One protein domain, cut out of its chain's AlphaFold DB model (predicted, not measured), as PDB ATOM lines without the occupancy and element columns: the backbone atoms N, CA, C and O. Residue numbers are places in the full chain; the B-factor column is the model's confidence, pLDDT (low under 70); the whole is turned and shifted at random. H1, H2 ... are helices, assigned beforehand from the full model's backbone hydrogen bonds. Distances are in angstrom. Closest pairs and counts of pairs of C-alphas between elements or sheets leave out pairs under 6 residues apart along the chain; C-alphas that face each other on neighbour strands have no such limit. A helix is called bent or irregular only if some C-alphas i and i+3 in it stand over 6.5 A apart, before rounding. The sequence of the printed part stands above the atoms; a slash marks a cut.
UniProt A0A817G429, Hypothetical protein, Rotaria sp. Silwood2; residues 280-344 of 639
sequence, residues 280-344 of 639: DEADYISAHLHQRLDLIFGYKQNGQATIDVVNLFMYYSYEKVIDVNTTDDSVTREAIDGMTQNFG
ATOM      1  N   ASP A 280     129.550 239.644 133.962       45.56
ATOM      2  CA  ASP A 280     130.153 240.775 133.249       45.56
ATOM      3  C   ASP A 280     130.421 240.458 131.764       45.56
ATOM      4  O   ASP A 280     130.247 241.308 130.892       45.56
ATOM      5  N   GLU A 281     130.785 239.211 131.440       47.31
ATOM      6  CA  GLU A 281     130.878 238.762 130.042       47.31
ATOM      7  C   GLU A 281     129.496 238.523 129.439       47.31
ATOM      8  O   GLU A 281     129.314 238.749 128.250       47.31
ATOM      9  N   ALA A 282     128.511 238.099 130.230       54.94
ATOM     10  CA  ALA A 282     127.131 237.953 129.792       54.94
ATOM     11  C   ALA A 282     126.552 239.311 129.395       54.94
ATOM     12  O   ALA A 282     125.909 239.394 128.354       54.94
ATOM     13  N   ASP A 283     126.845 240.380 130.140       55.03
ATOM     14  CA  ASP A 283     126.449 241.734 129.761       55.03
ATOM     15  C   ASP A 283     127.182 242.219 128.504       55.03
ATOM     16  O   ASP A 283     126.537 242.755 127.602       55.03
ATOM     17  N   TYR A 284     128.488 241.959 128.368       62.59
ATOM     18  CA  TYR A 284     129.231 242.293 127.147       62.59
ATOM     19  C   TYR A 284     128.724 241.516 125.920       62.59
ATOM     20  O   TYR A 284     128.465 242.105 124.869       62.59
ATOM     21  N   ILE A 285     128.542 240.201 126.047       63.94
ATOM     22  CA  ILE A 285     128.026 239.321 124.991       63.94
ATOM     23  C   ILE A 285     126.589 239.711 124.649       63.94
ATOM     24  O   ILE A 285     126.252 239.790 123.473       63.94
ATOM     25  N   SER A 286     125.752 240.003 125.646       64.19
ATOM     26  CA  SER A 286     124.375 240.464 125.459       64.19
ATOM     27  C   SER A 286     124.329 241.826 124.760       64.19
ATOM     28  O   SER A 286     123.540 242.015 123.834       64.19
ATOM     29  N   ALA A 287     125.220 242.751 125.127       66.62
ATOM     30  CA  ALA A 287     125.349 244.052 124.478       66.62
ATOM     31  C   ALA A 287     125.801 243.928 123.016       66.62
ATOM     32  O   ALA A 287     125.331 244.692 122.180       66.62
ATOM     33  N   HIS A 288     126.652 242.955 122.678       75.81
ATOM     34  CA  HIS A 288     127.195 242.757 121.325       75.81
ATOM     35  C   HIS A 288     126.504 241.641 120.529       75.81
ATOM     36  O   HIS A 288     126.904 241.339 119.404       75.81
ATOM     37  N   LEU A 289     125.433 241.051 121.069       77.62
ATOM     38  CA  LEU A 289     124.701 239.965 120.419       77.62
ATOM     39  C   LEU A 289     124.138 240.395 119.060       77.62
ATOM     40  O   LEU A 289     124.177 239.618 118.109       77.62
ATOM     41  N   HIS A 290     123.705 241.653 118.958       77.56
ATOM     42  CA  HIS A 290     123.233 242.264 117.717       77.56
ATOM     43  C   HIS A 290     124.246 242.131 116.569       77.56
ATOM     44  O   HIS A 290     123.865 241.775 115.460       77.56
ATOM     45  N   GLN A 291     125.548 242.253 116.848       81.00
ATOM     46  CA  GLN A 291     126.597 242.113 115.835       81.00
ATOM     47  C   GLN A 291     126.746 240.672 115.339       81.00
ATOM     48  O   GLN A 291     127.024 240.453 114.163       81.00
ATOM     49  N   ARG A 292     126.559 239.680 116.221       81.00
ATOM     50  CA  ARG A 292     126.576 238.256 115.841       81.00
ATOM     51  C   ARG A 292     125.333 237.873 115.047       81.00
ATOM     52  O   ARG A 292     125.442 237.120 114.087       81.00
ATOM     53  N   LEU A 293     124.176 238.409 115.428       80.62
ATOM     54  CA  LEU A 293     122.939 238.241 114.668       80.62
ATOM     55  C   LEU A 293     123.078 238.857 113.272       80.62
ATOM     56  O   LEU A 293     122.727 238.201 112.297       80.62
ATOM     57  N   ASP A 294     123.695 240.036 113.163       82.81
ATOM     58  CA  ASP A 294     123.968 240.680 111.876       82.81
ATOM     59  C   ASP A 294     124.897 239.858 110.974       82.81
ATOM     60  O   ASP A 294     124.711 239.854 109.759       82.81
ATOM     61  N   LEU A 295     125.875 239.153 111.555       80.69
ATOM     62  CA  LEU A 295     126.808 238.277 110.835       80.69
ATOM     63  C   LEU A 295     126.152 236.979 110.348       80.69
ATOM     64  O   LEU A 295     126.395 236.548 109.224       80.69
ATOM     65  N   ILE A 296     125.362 236.329 111.205       80.81
ATOM     66  CA  ILE A 296     124.839 234.981 110.934       80.81
ATOM     67  C   ILE A 296     123.509 235.036 110.179       80.81
ATOM     68  O   ILE A 296     123.278 234.197 109.316       80.81
ATOM     69  N   PHE A 297     122.643 235.999 110.499       80.25
ATOM     70  CA  PHE A 297     121.274 236.076 109.982       80.25
ATOM     71  C   PHE A 297     120.913 237.448 109.402       80.25
ATOM     72  O   PHE A 297     119.800 237.612 108.902       80.25
ATOM     73  N   GLY A 298     121.792 238.447 109.503       81.88
ATOM     74  CA  GLY A 298     121.460 239.828 109.175       81.88
ATOM     75  C   GLY A 298     122.233 240.417 108.005       81.88
ATOM     76  O   GLY A 298     122.732 239.719 107.124       81.88
ATOM     77  N   TYR A 299     122.298 241.746 107.974       82.56
ATOM     78  CA  TYR A 299     122.769 242.495 106.807       82.56
ATOM     79  C   TYR A 299     124.256 242.284 106.466       82.56
ATOM     80  O   TYR A 299     124.669 242.606 105.356       82.56
ATOM     81  N   LYS A 300     125.056 241.729 107.391       84.12
ATOM     82  CA  LYS A 300     126.485 241.417 107.192       84.12
ATOM     83  C   LYS A 300     126.728 240.007 106.648       84.12
ATOM     84  O   LYS A 300     127.863 239.525 106.655       84.12
ATOM     85  N   GLN A 301     125.668 239.329 106.219       80.94
ATOM     86  CA  GLN A 301     125.768 238.020 105.593       80.94
ATOM     87  C   GLN A 301     126.036 238.121 104.086       80.94
ATOM     88  O   GLN A 301     126.833 237.345 103.570       80.94
ATOM     89  N   ASN A 302     125.488 239.131 103.391       77.44
ATOM     90  CA  ASN A 302     125.713 239.347 101.952       77.44
ATOM     91  C   ASN A 302     126.099 240.797 101.587       77.44
ATOM     92  O   ASN A 302     125.763 241.754 102.282       77.44
ATOM     93  N   GLY A 303     126.733 240.964 100.422       80.12
ATOM     94  CA  GLY A 303     127.045 242.273  99.838       80.12
ATOM     95  C   GLY A 303     128.327 242.909 100.382       80.12
ATOM     96  O   GLY A 303     129.214 242.226 100.893       80.12
ATOM     97  N   GLN A 304     128.436 244.233 100.247       77.31
ATOM     98  CA  GLN A 304     129.643 244.969 100.636       77.31
ATOM     99  C   GLN A 304     129.922 244.869 102.144       77.31
ATOM    100  O   GLN A 304     131.065 244.683 102.547       77.31
ATOM    101  N   ALA A 305     128.869 244.868 102.967       78.81
ATOM    102  CA  ALA A 305     128.979 244.762 104.420       78.81
ATOM    103  C   ALA A 305     129.660 243.461 104.881       78.81
ATOM    104  O   ALA A 305     130.371 243.478 105.880       78.81
ATOM    105  N   THR A 306     129.479 242.353 104.153       79.69
ATOM    106  CA  THR A 306     130.150 241.066 104.410       79.69
ATOM    107  C   THR A 306     131.646 241.127 104.145       79.69
ATOM    108  O   THR A 306     132.428 240.552 104.900       79.69
ATOM    109  N   ILE A 307     132.040 241.820 103.071       79.62
ATOM    110  CA  ILE A 307     133.444 242.010 102.687       79.62
ATOM    111  C   ILE A 307     134.150 242.825 103.768       79.62
ATOM    112  O   ILE A 307     135.226 242.444 104.223       79.62
ATOM    113  N   ASP A 308     133.498 243.892 104.230       76.00
ATOM    114  CA  ASP A 308     134.048 244.805 105.229       76.00
ATOM    115  C   ASP A 308     134.294 244.114 106.588       76.00
ATOM    116  O   ASP A 308     135.209 244.497 107.317       76.00
ATOM    117  N   VAL A 309     133.523 243.069 106.924       79.81
ATOM    118  CA  VAL A 309     133.701 242.266 108.155       79.81
ATOM    119  C   VAL A 309     134.341 240.894 107.926       79.81
ATOM    120  O   VAL A 309     134.425 240.097 108.859       79.81
ATOM    121  N   VAL A 310     134.802 240.612 106.703       80.69
ATOM    122  CA  VAL A 310     135.484 239.362 106.317       80.69
ATOM    123  C   VAL A 310     134.649 238.103 106.628       80.69
ATOM    124  O   VAL A 310     135.176 237.033 106.920       80.69
ATOM    125  N   ASN A 311     133.324 238.200 106.538       79.81
ATOM    126  CA  ASN A 311     132.398 237.088 106.794       79.81
ATOM    127  C   ASN A 311     132.069 236.322 105.499       79.81
ATOM    128  O   ASN A 311     130.914 236.094 105.155       79.81
ATOM    129  N   LEU A 312     133.105 236.005 104.719       74.06
ATOM    130  CA  LEU A 312     132.974 235.467 103.367       74.06
ATOM    131  C   LEU A 312     132.971 233.937 103.384       74.06
ATOM    132  O   LEU A 312     134.009 233.304 103.573       74.06
ATOM    133  N   PHE A 313     131.810 233.343 103.125       73.75
ATOM    134  CA  PHE A 313     131.697 231.918 102.827       73.75
ATOM    135  C   PHE A 313     131.900 231.637 101.342       73.75
ATOM    136  O   PHE A 313     131.827 232.523 100.486       73.75
ATOM    137  N   MET A 314     132.154 230.373 101.030       71.12
ATOM    138  CA  MET A 314     132.255 229.926  99.653       71.12
ATOM    139  C   MET A 314     130.906 230.114  98.940       71.12
ATOM    140  O   MET A 314     129.855 229.843  99.514       71.12
ATOM    141  N   TYR A 315     130.923 230.618  97.703       68.69
ATOM    142  CA  TYR A 315     129.712 231.098  97.024       68.69
ATOM    143  C   TYR A 315     128.621 230.029  96.852       68.69
ATOM    144  O   TYR A 315     127.441 230.370  96.869       68.69
ATOM    145  N   TYR A 316     128.994 228.747  96.756       70.00
ATOM    146  CA  TYR A 316     128.041 227.641  96.663       70.00
ATOM    147  C   TYR A 316     127.336 227.307  97.996       70.00
ATOM    148  O   TYR A 316     126.358 226.565  98.020       70.00
ATOM    149  N   SER A 317     127.799 227.852  99.122       72.44
ATOM    150  CA  SER A 317     127.157 227.658 100.427       72.44
ATOM    151  C   SER A 317     125.963 228.595 100.655       72.44
ATOM    152  O   SER A 317     125.217 228.383 101.613       72.44
ATOM    153  N   TYR A 318     125.772 229.607  99.795       74.50
ATOM    154  CA  TYR A 318     124.642 230.536  99.852       74.50
ATOM    155  C   TYR A 318     123.469 230.036  99.010       74.50
ATOM    156  O   TYR A 318     123.599 229.737  97.825       74.50
ATOM    157  N   GLU A 319     122.287 230.023  99.614       63.81
ATOM    158  CA  GLU A 319     121.083 229.433  99.025       63.81
ATOM    159  C   GLU A 319     120.640 230.093  97.712       63.81
ATOM    160  O   GLU A 319     120.237 229.408  96.779       63.81
ATOM    161  N   LYS A 320     120.774 231.419  97.588       59.47
ATOM    162  CA  LYS A 320     120.301 232.166  96.405       59.47
ATOM    163  C   LYS A 320     121.148 231.966  95.145       59.47
ATOM    164  O   LYS A 320     120.808 232.513  94.102       59.47
ATOM    165  N   VAL A 321     122.261 231.239  95.245       58.47
ATOM    166  CA  VAL A 321     123.202 231.035  94.137       58.47
ATOM    167  C   VAL A 321     122.952 229.700  93.421       58.47
ATOM    168  O   VAL A 321     123.436 229.518  92.308       58.47
ATOM    169  N   ILE A 322     122.181 228.773  94.011       55.97
ATOM    170  CA  ILE A 322     122.014 227.420  93.461       55.97
ATOM    171  C   ILE A 322     120.596 226.878  93.669       55.97
ATOM    172  O   ILE A 322     120.258 226.367  94.739       55.97
ATOM    173  N   ASP A 323     119.812 226.830  92.596       57.25
ATOM    174  CA  ASP A 323     118.700 225.887  92.505       57.25
ATOM    175  C   ASP A 323     119.259 224.519  92.087       57.25
ATOM    176  O   ASP A 323     119.449 224.242  90.904       57.25
ATOM    177  N   VAL A 324     119.519 223.640  93.066       56.12
ATOM    178  CA  VAL A 324     120.081 222.278  92.876       56.12
ATOM    179  C   VAL A 324     119.272 221.437  91.874       56.12
ATOM    180  O   VAL A 324     119.795 220.498  91.275       56.12
ATOM    181  N   ASN A 325     118.006 221.796  91.651       55.25
ATOM    182  CA  ASN A 325     117.093 221.135  90.719       55.25
ATOM    183  C   ASN A 325     117.161 221.678  89.280       55.25
ATOM    184  O   ASN A 325     116.548 221.089  88.397       55.25
ATOM    185  N   THR A 326     117.884 222.774  89.039       55.75
ATOM    186  CA  THR A 326     118.008 223.423  87.717       55.75
ATOM    187  C   THR A 326     119.397 223.309  87.091       55.75
ATOM    188  O   THR A 326     119.570 223.668  85.932       55.75
ATOM    189  N   THR A 327     120.389 222.803  87.827       58.03
ATOM    190  CA  THR A 327     121.743 222.582  87.307       58.03
ATOM    191  C   THR A 327     121.838 221.219  86.609       58.03
ATOM    192  O   THR A 327     121.637 220.178  87.242       58.03
ATOM    193  N   ASP A 328     122.158 221.220  85.311       58.44
ATOM    194  CA  ASP A 328     122.257 220.008  84.478       58.44
ATOM    195  C   ASP A 328     123.606 219.266  84.623       58.44
ATOM    196  O   ASP A 328     123.709 218.080  84.304       58.44
ATOM    197  N   ASP A 329     124.638 219.919  85.168       70.06
ATOM    198  CA  ASP A 329     125.999 219.374  85.242       70.06
ATOM    199  C   ASP A 329     126.225 218.485  86.482       70.06
ATOM    200  O   ASP A 329     126.318 218.977  87.612       70.06
ATOM    201  N   SER A 330     126.409 217.170  86.284       70.00
ATOM    202  CA  SER A 330     126.555 216.186  87.380       70.00
ATOM    203  C   SER A 330     127.754 216.449  88.300       70.00
ATOM    204  O   SER A 330     127.669 216.216  89.503       70.00
ATOM    205  N   VAL A 331     128.850 216.987  87.756       73.94
ATOM    206  CA  VAL A 331     130.081 217.300  88.505       73.94
ATOM    207  C   VAL A 331     129.855 218.448  89.490       73.94
ATOM    208  O   VAL A 331     130.373 218.431  90.605       73.94
ATOM    209  N   THR A 332     129.052 219.446  89.103       67.81
ATOM    210  CA  THR A 332     128.727 220.573  89.990       67.81
ATOM    211  C   THR A 332     127.830 220.122  91.136       67.81
ATOM    212  O   THR A 332     128.065 220.512  92.278       67.81
ATOM    213  N   ARG A 333     126.871 219.227  90.862       71.00
ATOM    214  CA  ARG A 333     125.975 218.654  91.873       71.00
ATOM    215  C   ARG A 333     126.747 217.823  92.906       71.00
ATOM    216  O   ARG A 333     126.569 218.050  94.098       71.00
ATOM    217  N   GLU A 334     127.675 216.967  92.474       73.88
ATOM    218  CA  GLU A 334     128.539 216.204  93.392       73.88
ATOM    219  C   GLU A 334     129.442 217.105  94.250       73.88
ATOM    220  O   GLU A 334     129.630 216.840  95.438       73.88
ATOM    221  N   ALA A 335     129.969 218.199  93.690       71.69
ATOM    222  CA  ALA A 335     130.759 219.162  94.455       71.69
ATOM    223  C   ALA A 335     129.915 219.882  95.525       71.69
ATOM    224  O   ALA A 335     130.366 220.035  96.660       71.69
ATOM    225  N   ILE A 336     128.684 220.283  95.189       68.62
ATOM    226  CA  ILE A 336     127.741 220.934  96.115       68.62
ATOM    227  C   ILE A 336     127.314 219.974  97.232       68.62
ATOM    228  O   ILE A 336     127.267 220.373  98.401       68.62
ATOM    229  N   ASP A 337     127.049 218.711  96.900       71.19
ATOM    230  CA  ASP A 337     126.682 217.679  97.873       71.19
ATOM    231  C   ASP A 337     127.853 217.351  98.805       71.19
ATOM    232  O   ASP A 337     127.689 217.349 100.026       71.19
ATOM    233  N   GLY A 338     129.063 217.181  98.260       74.62
ATOM    234  CA  GLY A 338     130.272 216.967  99.056       74.62
ATOM    235  C   GLY A 338     130.584 218.144  99.986       74.62
ATOM    236  O   GLY A 338     131.008 217.952 101.124       74.62
ATOM    237  N   MET A 339     130.325 219.378  99.548       70.44
ATOM    238  CA  MET A 339     130.489 220.566 100.390       70.44
ATOM    239  C   MET A 339     129.422 220.669 101.470       70.44
ATOM    240  O   MET A 339     129.749 220.972 102.613       70.44
ATOM    241  N   THR A 340     128.167 220.377 101.138       69.12
ATOM    242  CA  THR A 340     127.070 220.383 102.112       69.12
ATOM    243  C   THR A 340     127.303 219.329 103.196       69.12
ATOM    244  O   THR A 340     127.077 219.609 104.372       69.12
ATOM    245  N   GLN A 341     127.815 218.150 102.830       70.94
ATOM    246  CA  GLN A 341     128.151 217.088 103.783       70.94
ATOM    247  C   GLN A 341     129.353 217.435 104.671       70.94
ATOM    248  O   GLN A 341     129.324 217.139 105.862       70.94
ATOM    249  N   ASN A 342     130.390 218.074 104.118       71.12
ATOM    250  CA  ASN A 342     131.625 218.350 104.859       71.12
ATOM    251  C   ASN A 342     131.601 219.668 105.651       71.12
ATOM    252  O   ASN A 342     132.215 219.749 106.713       71.12
ATOM    253  N   PHE A 343     130.926 220.703 105.143       67.50
ATOM    254  CA  PHE A 343     130.992 222.074 105.675       67.50
ATOM    255  C   PHE A 343     129.623 222.682 106.015       67.50
ATOM    256  O   PHE A 343     129.569 223.736 106.647       67.50
ATOM    257  N   GLY A 344     128.520 222.023 105.647       70.50
ATOM    258  CA  GLY A 344     127.165 222.513 105.899       70.50
ATOM    259  C   GLY A 344     126.727 223.650 104.968       70.50
ATOM    260  O   GLY A 344     127.422 224.032 104.026       70.50
TER     261      GLY A 344
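This is residues 280 to 344 of the 639 residues of the protein "Hypothetical protein" of Rotaria sp. Silwood2 (UniProt A0A817G429). Two longer helices, H1 and H3, lie at opposite ends of a long, loose chain path and do not meet; between them come the five-residue helix H2, near the end of H1, and a long winding link that leads to the far end, from which H3 folds back. Residues 280 to 289 of H1 stick out at one end, and residues 326 to 331 stand free at the other. The printed part has 65 residues with three named helices, in the order H1, H2, H3, and no named strand; its class is all helix. It is only just loose, close to extended, with a radius of gyration of the C-alphas of 16.0 A, and the C-alphas span 52 by 24 by 17 A.

H1, residues 280 to 296, has a kink of 49 degrees near residue 290 and touches no helix. It is irregular: C-alphas 287 and 290 are 7.3 A apart. H2, residues 304 to 308, is close to H1 but not clearly touching it, with 1 pair of C-alphas within 8 A; their closest C-alphas, those of Leu 295 and Thr 306, are 7.8 A apart. The centres of H1 and H2 are 18.9 A apart. H3, residues 330 to 343, is apart from H1. H2 and H3 are also apart, though they follow each other in the chain. In the backbones of H2 and H3 every O i to N i+4 pair is within hydrogen-bond range; in H1 10 of 13 are.

H1 runs from C-alpha 280 at (130.153, 240.775, 133.249) to C-alpha 296 at (124.839, 234.981, 110.934), 23.7 A from first to last C-alpha. H2, from Gln 304 to Asp 308, measures 6.4 A in the same way. H3, from Ser 330 to Phe 343, measures 19.7 A and ends with C-alpha 343 at (130.992, 222.074, 105.675).

The two C-alphas farthest apart are those of Asp 280 and Asp 328, at 53.6 A. Without the stretches that stand free, the body has 49 residues and spans 35 by 18 by 15 A. The link from H1 to H2, of 7 residues, is short; the link from H2 to H3, residues 309 to 329, is long, with 21 residues. The printed part has no cut. The mean pLDDT of the printed part is 70.7; 23 residues are under 70, among them residues 280 to 287 in H1 and residues 319 to 328 in the long link.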